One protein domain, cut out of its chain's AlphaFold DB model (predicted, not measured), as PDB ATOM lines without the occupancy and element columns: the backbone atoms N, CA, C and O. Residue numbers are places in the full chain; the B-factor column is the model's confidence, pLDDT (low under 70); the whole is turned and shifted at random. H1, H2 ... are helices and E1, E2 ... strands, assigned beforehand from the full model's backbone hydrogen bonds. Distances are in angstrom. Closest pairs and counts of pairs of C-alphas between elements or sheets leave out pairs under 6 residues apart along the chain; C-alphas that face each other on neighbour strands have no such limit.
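This is residues 63 to 162 of the 1039 residues of an uncharacterized protein of Planctomycetes bacterium (UniProt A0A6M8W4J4). A small three-stranded sheet has two helices, H1 and H4, over one face, H1 over the edge strand E2 and H4 over E1 and E3, the two steeply tilted to each other; the long helix H2 packs on both beyond the sheet, and short H3 packs on H2 at the far end. The long axis runs from the turn of the E2-E3 hairpin to H3. The 100 printed residues have four named helices and three named strands, in the order E1 H1 H2 H3 E2 E3 H4; the sheet, E1 - E3 - E2, is antiparallel and the class mixed. The whole is compact, radius of gyration of the C-alphas 13.5 A, yet elongated, spanning 45 by 28 by 24 A.

Find C-alpha 63 at (6.070, 6.316, 54.037); E1 runs from there to residue 67. H1, residues 73 to 85, spans 16.1 A, and H2, residues 92 to 108, 25.1 A. H3 is residues 116 to 122, E2 132 to 136, E3 141 to 146. H4, residues 148 to 161, spans 19.9 A, ending at (-9.986, 9.738, 42.286).

Look at N 64 and O 144, 2.8 A, between E1 and E3, and at N 134 and O 143, 3.0 A, between E2 and E3. On the same face, H1 runs along E2 at height 8.7 A and H4 along E1 at 9.5 A. H2, the hub, touches H1 about perpendicular at 79 degrees (Val 83 and Ala 94 have the closest C-alphas, 5.9 A), with H1 residues 83 to 84 alone. With residues 101 to 108 alone it touches H4 at a steep tilt of 46 degrees, closest C-alphas Leu 104 and Val 153, 6.3 A; with residues 99 to 106 alone it touches H3, closest C-alphas Ala 102 and Ser 122, 5.0 A. In H1 and H4 every O i to N i+4 pair is within hydrogen-bond range; H2 has 12 of 13, H3 2 of 3.

The farthest C-alphas, Pro 116 and Glu 138, are 45.2 A apart. The printed part has no cut and no long link. Look for pLDDT under 70 at residues 86 to 95, 102 to 103 and 105 to 130.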
ATOM      1  N   PRO A  63       6.743   7.140  55.028       85.12
ATOM      2  CA  PRO A  63       6.070   6.316  54.037       85.12
ATOM      3  C   PRO A  63       4.626   6.050  54.478       85.12
ATOM      4  O   PRO A  63       4.381   5.459  55.529       85.12
ATOM      5  N   ALA A  64       3.666   6.445  53.648       85.19
ATOM      6  CA  ALA A  64       2.264   6.082  53.784       85.19
ATOM      7  C   ALA A  64       1.860   5.125  52.659       85.19
ATOM      8  O   ALA A  64       2.110   5.390  51.484       85.19
ATOM      9  N   LEU A  65       1.207   4.026  53.031       90.31
ATOM     10  CA  LEU A  65       0.559   3.114  52.095       90.31
ATOM     11  C   LEU A  65      -0.899   3.551  51.930       90.31
ATOM     12  O   LEU A  65      -1.643   3.611  52.913       90.31
ATOM     13  N   LEU A  66      -1.292   3.881  50.703       89.75
ATOM     14  CA  LEU A  66      -2.670   4.189  50.328       89.75
ATOM     15  C   LEU A  66      -3.177   3.064  49.408       89.75
ATOM     16  O   LEU A  66      -2.885   3.100  48.210       89.75
ATOM     17  N   PRO A  67      -3.857   2.032  49.944       88.50
ATOM     18  CA  PRO A  67      -4.489   1.015  49.109       88.50
ATOM     19  C   PRO A  67      -5.629   1.649  48.305       88.50
ATOM     20  O   PRO A  67      -6.352   2.492  48.838       88.50
ATOM     21  N   LEU A  68      -5.772   1.248  47.043       86.75
ATOM     22  CA  LEU A  68      -6.851   1.690  46.159       86.75
ATOM     23  C   LEU A  68      -7.878   0.568  45.979       86.75
ATOM     24  O   LEU A  68      -7.514  -0.566  45.650       86.75
ATOM     25  N   GLU A  69      -9.158   0.879  46.169       79.75
ATOM     26  CA  GLU A  69     -10.259  -0.085  46.032       79.75
ATOM     27  C   GLU A  69     -10.802  -0.174  44.595       79.75
ATOM     28  O   GLU A  69     -11.383  -1.198  44.221       79.75
ATOM     29  N   HIS A  70     -10.626   0.873  43.781       73.81
ATOM     30  CA  HIS A  70     -11.356   1.043  42.521       73.81
ATOM     31  C   HIS A  70     -10.499   1.450  41.314       73.81
ATOM     32  O   HIS A  70     -10.821   1.071  40.186       73.81
ATOM     33  N   ALA A  71      -9.427   2.210  41.526       77.50
ATOM     34  CA  ALA A  71      -8.541   2.705  40.479       77.50
ATOM     35  C   ALA A  71      -7.170   2.005  40.494       77.50
ATOM     36  O   ALA A  71      -6.705   1.542  41.531       77.50
ATOM     37  N   ASP A  72      -6.500   1.946  39.339       82.81
ATOM     38  CA  ASP A  72      -5.155   1.366  39.213       82.81
ATOM     39  C   ASP A  72      -4.074   2.298  39.786       82.81
ATOM     40  O   ASP A  72      -3.920   3.451  39.361       82.81
ATOM     41  N   ALA A  73      -3.274   1.758  40.707       85.31
ATOM     42  CA  ALA A  73      -2.163   2.446  41.349       85.31
ATOM     43  C   ALA A  73      -1.135   2.977  40.346       85.31
ATOM     44  O   ALA A  73      -0.655   4.097  40.526       85.31
ATOM     45  N   ARG A  74      -0.817   2.247  39.266       86.44
ATOM     46  CA  ARG A  74       0.127   2.747  38.248       86.44
ATOM     47  C   ARG A  74      -0.420   4.005  37.587       86.44
ATOM     48  O   ARG A  74       0.280   5.014  37.525       86.44
ATOM     49  N   THR A  75      -1.676   3.966  37.155       80.50
ATOM     50  CA  THR A  75      -2.355   5.093  36.505       80.50
ATOM     51  C   THR A  75      -2.470   6.312  37.429       80.50
ATOM     52  O   THR A  75      -2.134   7.423  37.009       80.50
ATOM     53  N   ILE A  76      -2.867   6.140  38.698       85.00
ATOM     54  CA  ILE A  76      -2.945   7.267  39.646       85.00
ATOM     55  C   ILE A  76      -1.553   7.813  39.998       85.00
ATOM     56  O   ILE A  76      -1.380   9.036  40.013       85.00
ATOM     57  N   ALA A  77      -0.544   6.963  40.222       86.56
ATOM     58  CA  ALA A  77       0.825   7.421  40.468       86.56
ATOM     59  C   ALA A  77       1.342   8.279  39.307       86.56
ATOM     60  O   ALA A  77       1.927   9.337  39.536       86.56
ATOM     61  N   ASP A  78       1.081   7.878  38.062       83.44
ATOM     62  CA  ASP A  78       1.505   8.621  36.874       83.44
ATOM     63  C   ASP A  78       0.801   9.985  36.748       83.44
ATOM     64  O   ASP A  78       1.440  10.993  36.422       83.44
ATOM     65  N   ILE A  79      -0.496  10.053  37.072       81.31
ATOM     66  CA  ILE A  79      -1.260  11.311  37.119       81.31
ATOM     67  C   ILE A  79      -0.698  12.242  38.202       81.31
ATOM     68  O   ILE A  79      -0.417  13.408  37.918       81.31
ATOM     69  N   ILE A  80      -0.475  11.746  39.423       82.75
ATOM     70  CA  ILE A  80       0.057  12.554  40.533       82.75
ATOM     71  C   ILE A  80       1.486  13.026  40.221       82.75
ATOM     72  O   ILE A  80       1.793  14.212  40.384       82.75
ATOM     73  N   ASN A  81       2.342  12.153  39.684       82.94
ATOM     74  CA  ASN A  81       3.705  12.506  39.290       82.94
ATOM     75  C   ASN A  81       3.732  13.612  38.217       82.94
ATOM     76  O   ASN A  81       4.481  14.581  38.355       82.94
ATOM     77  N   ARG A  82       2.885  13.541  37.183       75.25
ATOM     78  CA  ARG A  82       2.834  14.562  36.115       75.25
ATOM     79  C   ARG A  82       2.190  15.875  36.577       75.25
ATOM     80  O   ARG A  82       2.728  16.958  36.336       75.25
ATOM     81  N   VAL A  83       1.047  15.798  37.259       74.06
ATOM     82  CA  VAL A  83       0.217  16.971  37.587       74.06
ATOM     83  C   VAL A  83       0.699  17.694  38.847       74.06
ATOM     84  O   VAL A  83       0.750  18.927  38.845       74.06
ATOM     85  N   VAL A  84       1.073  16.954  39.900       72.56
ATOM     86  CA  VAL A  84       1.370  17.491  41.244       72.56
ATOM     87  C   VAL A  84       2.874  17.658  41.498       72.56
ATOM     88  O   VAL A  84       3.288  18.629  42.134       72.56
ATOM     89  N   ILE A  85       3.709  16.746  40.989       70.06
ATOM     90  CA  ILE A  85       5.167  16.795  41.204       70.06
ATOM     91  C   ILE A  85       5.873  17.539  40.058       70.06
ATOM     92  O   ILE A  85       6.654  18.455  40.315       70.06
ATOM     93  N   GLN A  86       5.569  17.215  38.797       69.44
ATOM     94  CA  GLN A  86       6.190  17.847  37.619       69.44
ATOM     95  C   GLN A  86       5.477  19.130  37.148       69.44
ATOM     96  O   GLN A  86       6.069  19.931  36.424       69.44
ATOM     97  N   GLY A  87       4.225  19.357  37.560       62.59
ATOM     98  CA  GLY A  87       3.484  20.597  37.304       62.59
ATOM     99  C   GLY A  87       3.045  20.821  35.847       62.59
ATOM    100  O   GLY A  87       2.738  21.955  35.475       62.59
ATOM    101  N   THR A  88       3.007  19.787  35.001       61.28
ATOM    102  CA  THR A  88       2.780  19.940  33.552       61.28
ATOM    103  C   THR A  88       1.324  20.283  33.205       61.28
ATOM    104  O   THR A  88       0.425  19.471  33.412       61.28
ATOM    105  N   ARG A  89       1.087  21.454  32.596       54.75
ATOM    106  CA  ARG A  89      -0.249  21.965  32.202       54.75
ATOM    107  C   ARG A  89      -0.706  21.550  30.792       54.75
ATOM    108  O   ARG A  89      -1.316  22.338  30.076       54.75
ATOM    109  N   THR A  90      -0.347  20.353  30.332       53.84
ATOM    110  CA  THR A  90      -0.540  19.955  28.923       53.84
ATOM    111  C   THR A  90      -1.960  19.502  28.568       53.84
ATOM    112  O   THR A  90      -2.251  19.364  27.384       53.84
ATOM    113  N   THR A  91      -2.851  19.302  29.546       62.00
ATOM    114  CA  THR A  91      -4.277  18.995  29.319       62.00
ATOM    115  C   THR A  91      -5.186  19.978  30.074       62.00
ATOM    116  O   THR A  91      -4.793  20.471  31.135       62.00
ATOM    117  N   PRO A  92      -6.414  20.258  29.585       58.59
ATOM    118  CA  PRO A  92      -7.382  21.097  30.304       58.59
ATOM    119  C   PRO A  92      -7.762  20.549  31.690       58.59
ATOM    120  O   PRO A  92      -8.072  21.312  32.603       58.59
ATOM    121  N   GLU A  93      -7.714  19.227  31.853       58.94
ATOM    122  CA  GLU A  93      -8.050  18.514  33.090       58.94
ATOM    123  C   GLU A  93      -6.978  18.704  34.177       58.94
ATOM    124  O   GLU A  93      -7.310  18.895  35.349       58.94
ATOM    125  N   ALA A  94      -5.694  18.755  33.792       62.53
ATOM    126  CA  ALA A  94      -4.584  18.983  34.719       62.53
ATOM    127  C   ALA A  94      -4.672  20.349  35.426       62.53
ATOM    128  O   ALA A  94      -4.328  20.458  36.602       62.53
ATOM    129  N   ASP A  95      -5.173  21.385  34.745       66.00
ATOM    130  CA  ASP A  95      -5.344  22.727  35.322       66.00
ATOM    131  C   ASP A  95      -6.495  22.786  36.351       66.00
ATOM    132  O   ASP A  95      -6.430  23.536  37.328       66.00
ATOM    133  N   GLY A  96      -7.526  21.949  36.182       70.06
ATOM    134  CA  GLY A  96      -8.579  21.753  37.183       70.06
ATOM    135  C   GLY A  96      -8.064  21.035  38.434       70.06
ATOM    136  O   GLY A  96      -8.300  21.493  39.553       70.06
ATOM    137  N   LEU A  97      -7.296  19.956  38.245       71.81
ATOM    138  CA  LEU A  97      -6.677  19.199  39.337       71.81
ATOM    139  C   LEU A  97      -5.651  20.037  40.120       71.81
ATOM    140  O   LEU A  97      -5.676  20.022  41.348       71.81
ATOM    141  N   GLN A  98      -4.808  20.837  39.452       71.44
ATOM    142  CA  GLN A  98      -3.861  21.740  40.130       71.44
ATOM    143  C   GLN A  98      -4.572  22.764  41.028       71.44
ATOM    144  O   GLN A  98      -4.143  22.983  42.163       71.44
ATOM    145  N   ARG A  99      -5.687  23.348  40.564       71.88
ATOM    146  CA  ARG A  99      -6.504  24.277  41.366       71.88
ATOM    147  C   ARG A  99      -7.203  23.582  42.540       71.88
ATOM    148  O   ARG A  99      -7.273  24.151  43.628       71.88
ATOM    149  N   GLN A 100      -7.659  22.342  42.363       71.94
ATOM    150  CA  GLN A 100      -8.235  21.549  43.453       71.94
ATOM    151  C   GLN A 100      -7.182  21.191  44.518       71.94
ATOM    152  O   GLN A 100      -7.437  21.381  45.704       71.94
ATOM    153  N   VAL A 101      -5.976  20.771  44.117       70.75
ATOM    154  CA  VAL A 101      -4.854  20.487  45.035       70.75
ATOM    155  C   VAL A 101      -4.416  21.740  45.798       70.75
ATOM    156  O   VAL A 101      -4.210  21.681  47.009       70.75
ATOM    157  N   ALA A 102      -4.330  22.895  45.132       68.25
ATOM    158  CA  ALA A 102      -4.013  24.159  45.796       68.25
ATOM    159  C   ALA A 102      -5.083  24.556  46.833       68.25
ATOM    160  O   ALA A 102      -4.748  24.979  47.940       68.25
ATOM    161  N   ARG A 103      -6.369  24.338  46.527       69.31
ATOM    162  CA  ARG A 103      -7.480  24.558  47.465       69.31
ATOM    163  C   ARG A 103      -7.451  23.595  48.658       69.31
ATOM    164  O   ARG A 103      -7.658  24.036  49.787       69.31
ATOM    165  N   LEU A 104      -7.178  22.308  48.425       71.75
ATOM    166  CA  LEU A 104      -7.022  21.304  49.485       71.75
ATOM    167  C   LEU A 104      -5.855  21.652  50.418       71.75
ATOM    168  O   LEU A 104      -5.984  21.509  51.629       71.75
ATOM    169  N   ARG A 105      -4.755  22.199  49.885       67.88
ATOM    170  CA  ARG A 105      -3.614  22.656  50.689       67.88
ATOM    171  C   ARG A 105      -3.980  23.795  51.646       67.88
ATOM    172  O   ARG A 105      -3.621  23.719  52.817       67.88
ATOM    173  N   VAL A 106      -4.724  24.806  51.180       69.19
ATOM    174  CA  VAL A 106      -5.204  25.922  52.027       69.19
ATOM    175  C   VAL A 106      -6.099  25.407  53.162       69.19
ATOM    176  O   VAL A 106      -5.919  25.803  54.317       69.19
ATOM    177  N   LEU A 107      -6.999  24.465  52.854       66.50
ATOM    178  CA  LEU A 107      -7.866  23.810  53.839       66.50
ATOM    179  C   LEU A 107      -7.064  22.983  54.861       66.50
ATOM    180  O   LEU A 107      -7.293  23.122  56.060       66.50
ATOM    181  N   ALA A 108      -6.089  22.188  54.411       61.91
ATOM    182  CA  ALA A 108      -5.227  21.379  55.278       61.91
ATOM    183  C   ALA A 108      -4.329  22.232  56.197       61.91
ATOM    184  O   ALA A 108      -4.047  21.834  57.324       61.91
ATOM    185  N   SER A 109      -3.928  23.434  55.762       60.19
ATOM    186  CA  SER A 109      -3.238  24.421  56.611       60.19
ATOM    187  C   SER A 109      -4.157  25.206  57.565       60.19
ATOM    188  O   SER A 109      -3.682  26.087  58.277       60.19
ATOM    189  N   GLY A 110      -5.464  24.916  57.590       57.88
ATOM    190  CA  GLY A 110      -6.433  25.579  58.469       57.88
ATOM    191  C   GLY A 110      -6.817  27.006  58.053       57.88
ATOM    192  O   GLY A 110      -7.313  27.765  58.886       57.88
ATOM    193  N   GLY A 111      -6.579  27.391  56.795       59.19
ATOM    194  CA  GLY A 111      -6.937  28.708  56.260       59.19
ATOM    195  C   GLY A 111      -8.405  28.793  55.826       59.19
ATOM    196  O   GLY A 111      -8.947  27.847  55.253       59.19
ATOM    197  N   ASP A 112      -9.048  29.941  56.056       57.88
ATOM    198  CA  ASP A 112     -10.409  30.197  55.568       57.88
ATOM    199  C   ASP A 112     -10.387  30.448  54.040       57.88
ATOM    200  O   ASP A 112      -9.782  31.425  53.585       57.88
ATOM    201  N   PRO A 113     -11.052  29.612  53.217       55.59
ATOM    202  CA  PRO A 113     -11.035  29.741  51.758       55.59
ATOM    203  C   PRO A 113     -11.797  30.969  51.223       55.59
ATOM    204  O   PRO A 113     -11.849  31.172  50.006       55.59
ATOM    205  N   THR A 114     -12.425  31.773  52.089       58.50
ATOM    206  CA  THR A 114     -13.121  33.010  51.705       58.50
ATOM    207  C   THR A 114     -12.233  34.259  51.729       58.50
ATOM    208  O   THR A 114     -12.612  35.267  51.126       58.50
ATOM    209  N   ASP A 115     -11.044  34.199  52.340       63.50
ATOM    210  CA  ASP A 115     -10.123  35.337  52.433       63.50
ATOM    211  C   ASP A 115      -9.487  35.666  51.058       63.50
ATOM    212  O   ASP A 115      -8.898  34.785  50.417       63.50
ATOM    213  N   PRO A 116      -9.579  36.917  50.554       55.59
ATOM    214  CA  PRO A 116      -8.971  37.303  49.282       55.59
ATOM    215  C   PRO A 116      -7.448  37.097  49.212       55.59
ATOM    216  O   PRO A 116      -6.943  36.934  48.102       55.59
ATOM    217  N   ALA A 117      -6.719  37.072  50.335       52.62
ATOM    218  CA  ALA A 117      -5.285  36.766  50.330       52.62
ATOM    219  C   ALA A 117      -5.019  35.278  50.027       52.62
ATOM    220  O   ALA A 117      -4.280  34.959  49.094       52.62
ATOM    221  N   ALA A 118      -5.704  34.372  50.736       51.84
ATOM    222  CA  ALA A 118      -5.578  32.923  50.556       51.84
ATOM    223  C   ALA A 118      -6.003  32.463  49.147       51.84
ATOM    224  O   ALA A 118      -5.448  31.517  48.586       51.84
ATOM    225  N   ARG A 119      -6.956  33.171  48.526       53.09
ATOM    226  CA  ARG A 119      -7.359  32.910  47.135       53.09
ATOM    227  C   ARG A 119      -6.245  33.194  46.124       53.09
ATOM    228  O   ARG A 119      -6.101  32.426  45.177       53.09
ATOM    229  N   ILE A 120      -5.443  34.240  46.330       52.06
ATOM    230  CA  ILE A 120      -4.324  34.582  45.435       52.06
ATOM    231  C   ILE A 120      -3.185  33.558  45.569       52.06
ATOM    232  O   ILE A 120      -2.574  33.199  44.563       52.06
ATOM    233  N   GLU A 121      -2.942  33.025  46.770       51.69
ATOM    234  CA  GLU A 121      -2.024  31.892  46.953       51.69
ATOM    235  C   GLU A 121      -2.552  30.606  46.297       51.69
ATOM    236  O   GLU A 121      -1.777  29.876  45.681       51.69
ATOM    237  N   SER A 122      -3.868  30.353  46.333       49.94
ATOM    238  CA  SER A 122      -4.460  29.163  45.697       49.94
ATOM    239  C   SER A 122      -4.377  29.145  44.159       49.94
ATOM    240  O   SER A 122      -4.415  28.070  43.564       49.94
ATOM    241  N   ASP A 123      -4.200  30.302  43.509       49.25
ATOM    242  CA  ASP A 123      -3.971  30.399  42.056       49.25
ATOM    243  C   ASP A 123      -2.472  30.261  41.669       49.25
ATOM    244  O   ASP A 123      -2.133  30.096  40.492       49.25
ATOM    245  N   LEU A 124      -1.554  30.288  42.646       49.06
ATOM    246  CA  LEU A 124      -0.099  30.187  42.463       49.06
ATOM    247  C   LEU A 124       0.422  28.798  42.864       49.06
ATOM    248  O   LEU A 124       1.051  28.609  43.902       49.06
ATOM    249  N   PHE A 125       0.194  27.808  41.998       52.44
ATOM    250  CA  PHE A 125       0.686  26.442  42.195       52.44
ATOM    251  C   PHE A 125       2.223  26.379  42.343       52.44
ATOM    252  O   PHE A 125       2.961  26.744  41.425       52.44
ATOM    253  N   VAL A 126       2.696  25.849  43.477       58.44
ATOM    254  CA  VAL A 126       4.114  25.554  43.755       58.44
ATOM    255  C   VAL A 126       4.287  24.032  43.900       58.44
ATOM    256  O   VAL A 126       3.652  23.458  44.790       58.44
ATOM    257  N   PRO A 127       5.131  23.373  43.078       58.41
ATOM    258  CA  PRO A 127       5.279  21.915  43.081       58.41
ATOM    259  C   PRO A 127       5.866  21.376  44.395       58.41
ATOM    260  O   PRO A 127       6.701  22.016  45.043       58.41
ATOM    261  N   LEU A 128       5.443  20.169  44.780       63.91
ATOM    262  CA  LEU A 128       5.836  19.518  46.035       63.91
ATOM    263  C   LEU A 128       7.227  18.868  45.916       63.91
ATOM    264  O   LEU A 128       7.353  17.668  45.694       63.91
ATOM    265  N   ALA A 129       8.282  19.669  46.092       53.59
ATOM    266  CA  ALA A 129       9.689  19.307  45.856       53.59
ATOM    267  C   ALA A 129      10.319  18.257  46.816       53.59
ATOM    268  O   ALA A 129      11.539  18.217  46.973       53.59
ATOM    269  N   SER A 130       9.511  17.427  47.475       62.84
ATOM    270  CA  SER A 130       9.944  16.343  48.373       62.84
ATOM    271  C   SER A 130       8.945  15.178  48.460       62.84
ATOM    272  O   SER A 130       9.040  14.362  49.373       62.84
ATOM    273  N   LEU A 131       7.978  15.113  47.541       76.56
ATOM    274  CA  LEU A 131       6.997  14.034  47.458       76.56
ATOM    275  C   LEU A 131       7.457  13.000  46.421       76.56
ATOM    276  O   LEU A 131       7.699  13.359  45.270       76.56
ATOM    277  N   VAL A 132       7.538  11.731  46.818       81.56
ATOM    278  CA  VAL A 132       7.717  10.591  45.907       81.56
ATOM    279  C   VAL A 132       6.456   9.738  45.974       81.56
ATOM    280  O   VAL A 132       6.012   9.385  47.065       81.56
ATOM    281  N   VAL A 133       5.869   9.437  44.815       85.50
ATOM    282  CA  VAL A 133       4.710   8.544  44.690       85.50
ATOM    283  C   VAL A 133       5.079   7.428  43.730       85.50
ATOM    284  O   VAL A 133       5.324   7.680  42.549       85.50
ATOM    285  N   GLU A 134       5.114   6.207  44.245       87.19
ATOM    286  CA  GLU A 134       5.411   4.994  43.491       87.19
ATOM    287  C   GLU A 134       4.255   4.002  43.659       87.19
ATOM    288  O   GLU A 134       3.627   3.932  44.716       87.19
ATOM    289  N   ALA A 135       3.917   3.284  42.593       90.12
ATOM    290  CA  ALA A 135       2.827   2.318  42.600       90.12
ATOM    291  C   ALA A 135       3.374   0.920  42.873       90.12
ATOM    292  O   ALA A 135       4.253   0.470  42.141       90.12
ATOM    293  N   GLU A 136       2.801   0.221  43.850       90.88
ATOM    294  CA  GLU A 136       2.994  -1.214  44.037       90.88
ATOM    295  C   GLU A 136       1.857  -1.965  43.317       90.88
ATOM    296  O   GLU A 136       0.737  -2.042  43.840       90.88
ATOM    297  N   PRO A 137       2.086  -2.460  42.084       79.25
ATOM    298  CA  PRO A 137       1.025  -2.993  41.235       79.25
ATOM    299  C   PRO A 137       0.438  -4.313  41.734       79.25
ATOM    300  O   PRO A 137      -0.716  -4.592  41.429       79.25
ATOM    301  N   GLU A 138       1.189  -5.123  42.487       80.44
ATOM    302  CA  GLU A 138       0.695  -6.431  42.944       80.44
ATOM    303  C   GLU A 138      -0.368  -6.306  44.045       80.44
ATOM    304  O   GLU A 138      -1.230  -7.171  44.184       80.44
ATOM    305  N   THR A 139      -0.340  -5.206  44.805       81.81
ATOM    306  CA  THR A 139      -1.273  -4.935  45.915       81.81
ATOM    307  C   THR A 139      -2.198  -3.745  45.653       81.81
ATOM    308  O   THR A 139      -2.877  -3.287  46.570       81.81
ATOM    309  N   ASN A 140      -2.203  -3.216  44.422       83.81
ATOM    310  CA  ASN A 140      -2.899  -1.989  44.019       83.81
ATOM    311  C   ASN A 140      -2.756  -0.837  45.039       83.81
ATOM    312  O   ASN A 140      -3.726  -0.178  45.414       83.81
ATOM    313  N   THR A 141      -1.538  -0.631  45.541       88.00
ATOM    314  CA  THR A 141      -1.262   0.300  46.642       88.00
ATOM    315  C   THR A 141      -0.307   1.395  46.185       88.00
ATOM    316  O   THR A 141       0.724   1.127  45.572       88.00
ATOM    317  N   LEU A 142      -0.623   2.649  46.507       90.25
ATOM    318  CA  LEU A 142       0.293   3.772  46.320       90.25
ATOM    319  C   LEU A 142       1.209   3.898  47.536       90.25
ATOM    320  O   LEU A 142       0.744   4.092  48.662       90.25
ATOM    321  N   ILE A 143       2.513   3.842  47.295       90.50
ATOM    322  CA  ILE A 143       3.547   4.154  48.276       90.50
ATOM    323  C   ILE A 143       3.848   5.649  48.150       90.50
ATOM    324  O   ILE A 143       4.470   6.105  47.190       90.50
ATOM    325  N   VAL A 144       3.373   6.427  49.122       89.50
ATOM    326  CA  VAL A 144       3.530   7.883  49.167       89.50
ATOM    327  C   VAL A 144       4.546   8.236  50.241       89.50
ATOM    328  O   VAL A 144       4.294   8.061  51.429       89.50
ATOM    329  N   VAL A 145       5.694   8.762  49.827       85.88
ATOM    330  CA  VAL A 145       6.790   9.154  50.716       85.88
ATOM    331  C   VAL A 145       6.863  10.682  50.696       85.88
ATOM    332  O   VAL A 145       7.294  11.284  49.710       85.88
ATOM    333  N   GLY A 146       6.363  11.322  51.757       83.31
ATOM    334  CA  GLY A 146       6.210  12.780  51.841       83.31
ATOM    335  C   GLY A 146       6.289  13.326  53.270       83.31
ATOM    336  O   GLY A 146       6.447  12.583  54.234       83.31
ATOM    337  N   THR A 147       6.180  14.647  53.430       81.62
ATOM    338  CA  THR A 147       5.888  15.226  54.754       81.62
ATOM    339  C   THR A 147       4.435  14.909  55.136       81.62
ATOM    340  O   THR A 147       3.599  14.828  54.231       81.62
ATOM    341  N   PRO A 148       4.077  14.799  56.430       77.88
ATOM    342  CA  PRO A 148       2.711  14.452  56.845       77.88
ATOM    343  C   PRO A 148       1.619  15.342  56.222       77.88
ATOM    344  O   PRO A 148       0.599  14.846  55.754       77.88
ATOM    345  N   ALA A 149       1.874  16.651  56.102       71.31
ATOM    346  CA  ALA A 149       0.961  17.590  55.444       71.31
ATOM    347  C   ALA A 149       0.791  17.335  53.931       71.31
ATOM    348  O   ALA A 149      -0.294  17.537  53.392       71.31
ATOM    349  N   ASN A 150       1.841  16.883  53.234       78.75
ATOM    350  CA  ASN A 150       1.751  16.533  51.813       78.75
ATOM    351  C   ASN A 150       1.051  15.180  51.616       78.75
ATOM    352  O   ASN A 150       0.281  15.035  50.671       78.75
ATOM    353  N   ILE A 151       1.298  14.212  52.506       83.44
ATOM    354  CA  ILE A 151       0.635  12.900  52.495       83.44
ATOM    355  C   ILE A 151      -0.875  13.069  52.637       83.44
ATOM    356  O   ILE A 151      -1.617  12.427  51.903       83.44
ATOM    357  N   GLU A 152      -1.341  13.959  53.515       81.19
ATOM    358  CA  GLU A 152      -2.780  14.159  53.719       81.19
ATOM    359  C   GLU A 152      -3.468  14.818  52.513       81.19
ATOM    360  O   GLU A 152      -4.550  14.400  52.106       81.19
ATOM    361  N   VAL A 153      -2.801  15.769  51.844       80.88
ATOM    362  CA  VAL A 153      -3.292  16.322  50.565       80.88
ATOM    363  C   VAL A 153      -3.339  15.248  49.471       80.88
ATOM    364  O   VAL A 153      -4.262  15.248  48.659       80.88
ATOM    365  N   VAL A 154      -2.380  14.316  49.445       83.25
ATOM    366  CA  VAL A 154      -2.401  13.177  48.511       83.25
ATOM    367  C   VAL A 154      -3.488  12.168  48.883       83.25
ATOM    368  O   VAL A 154      -4.155  11.678  47.982       83.25
ATOM    369  N   ARG A 155      -3.731  11.903  50.173       85.88
ATOM    370  CA  ARG A 155      -4.816  11.037  50.658       85.88
ATOM    371  C   ARG A 155      -6.182  11.545  50.200       85.88
ATOM    372  O   ARG A 155      -6.956  10.761  49.666       85.88
ATOM    373  N   GLU A 156      -6.447  12.842  50.352       82.50
ATOM    374  CA  GLU A 156      -7.712  13.453  49.914       82.50
ATOM    375  C   GLU A 156      -7.815  13.632  48.391       82.50
ATOM    376  O   GLU A 156      -8.905  13.643  47.821       82.50
ATOM    377  N   LEU A 157      -6.685  13.741  47.686       83.12
ATOM    378  CA  LEU A 157      -6.697  13.669  46.227       83.12
ATOM    379  C   LEU A 157      -7.029  12.244  45.760       83.12
ATOM    380  O   LEU A 157      -7.867  12.075  44.878       83.12
ATOM    381  N   VAL A 158      -6.415  11.233  46.375       86.06
ATOM    382  CA  VAL A 158      -6.644   9.812  46.092       86.06
ATOM    383  C   VAL A 158      -8.085   9.413  46.402       86.06
ATOM    384  O   VAL A 158      -8.723   8.846  45.525       86.06
ATOM    385  N   SER A 159      -8.649   9.793  47.555       82.69
ATOM    386  CA  SER A 159     -10.060   9.520  47.896       82.69
ATOM    387  C   SER A 159     -11.049  10.102  46.871       82.69
ATOM    388  O   SER A 159     -12.117   9.540  46.645       82.69
ATOM    389  N   SER A 160     -10.689  11.213  46.216       79.81
ATOM    390  CA  SER A 160     -11.501  11.841  45.166       79.81
ATOM    391  C   SER A 160     -11.347  11.214  43.770       79.81
ATOM    392  O   SER A 160     -12.166  11.489  42.892       79.81
ATOM    393  N   LEU A 161     -10.305  10.401  43.558       78.50
ATOM    394  CA  LEU A 161      -9.986   9.738  42.286       78.50
ATOM    395  C   LEU A 161     -10.273   8.226  42.314       78.50
ATOM    396  O   LEU A 161     -10.593   7.653  41.276       78.50
ATOM    397  N   ASP A 162     -10.191   7.597  43.487       80.06
ATOM    398  CA  ASP A 162     -10.464   6.179  43.733       80.06
ATOM    399  C   ASP A 162     -11.971   5.930  43.919       80.06
ATOM    400  O   ASP A 162     -12.457   5.572  44.989       80.06
TER     401      ASP A 162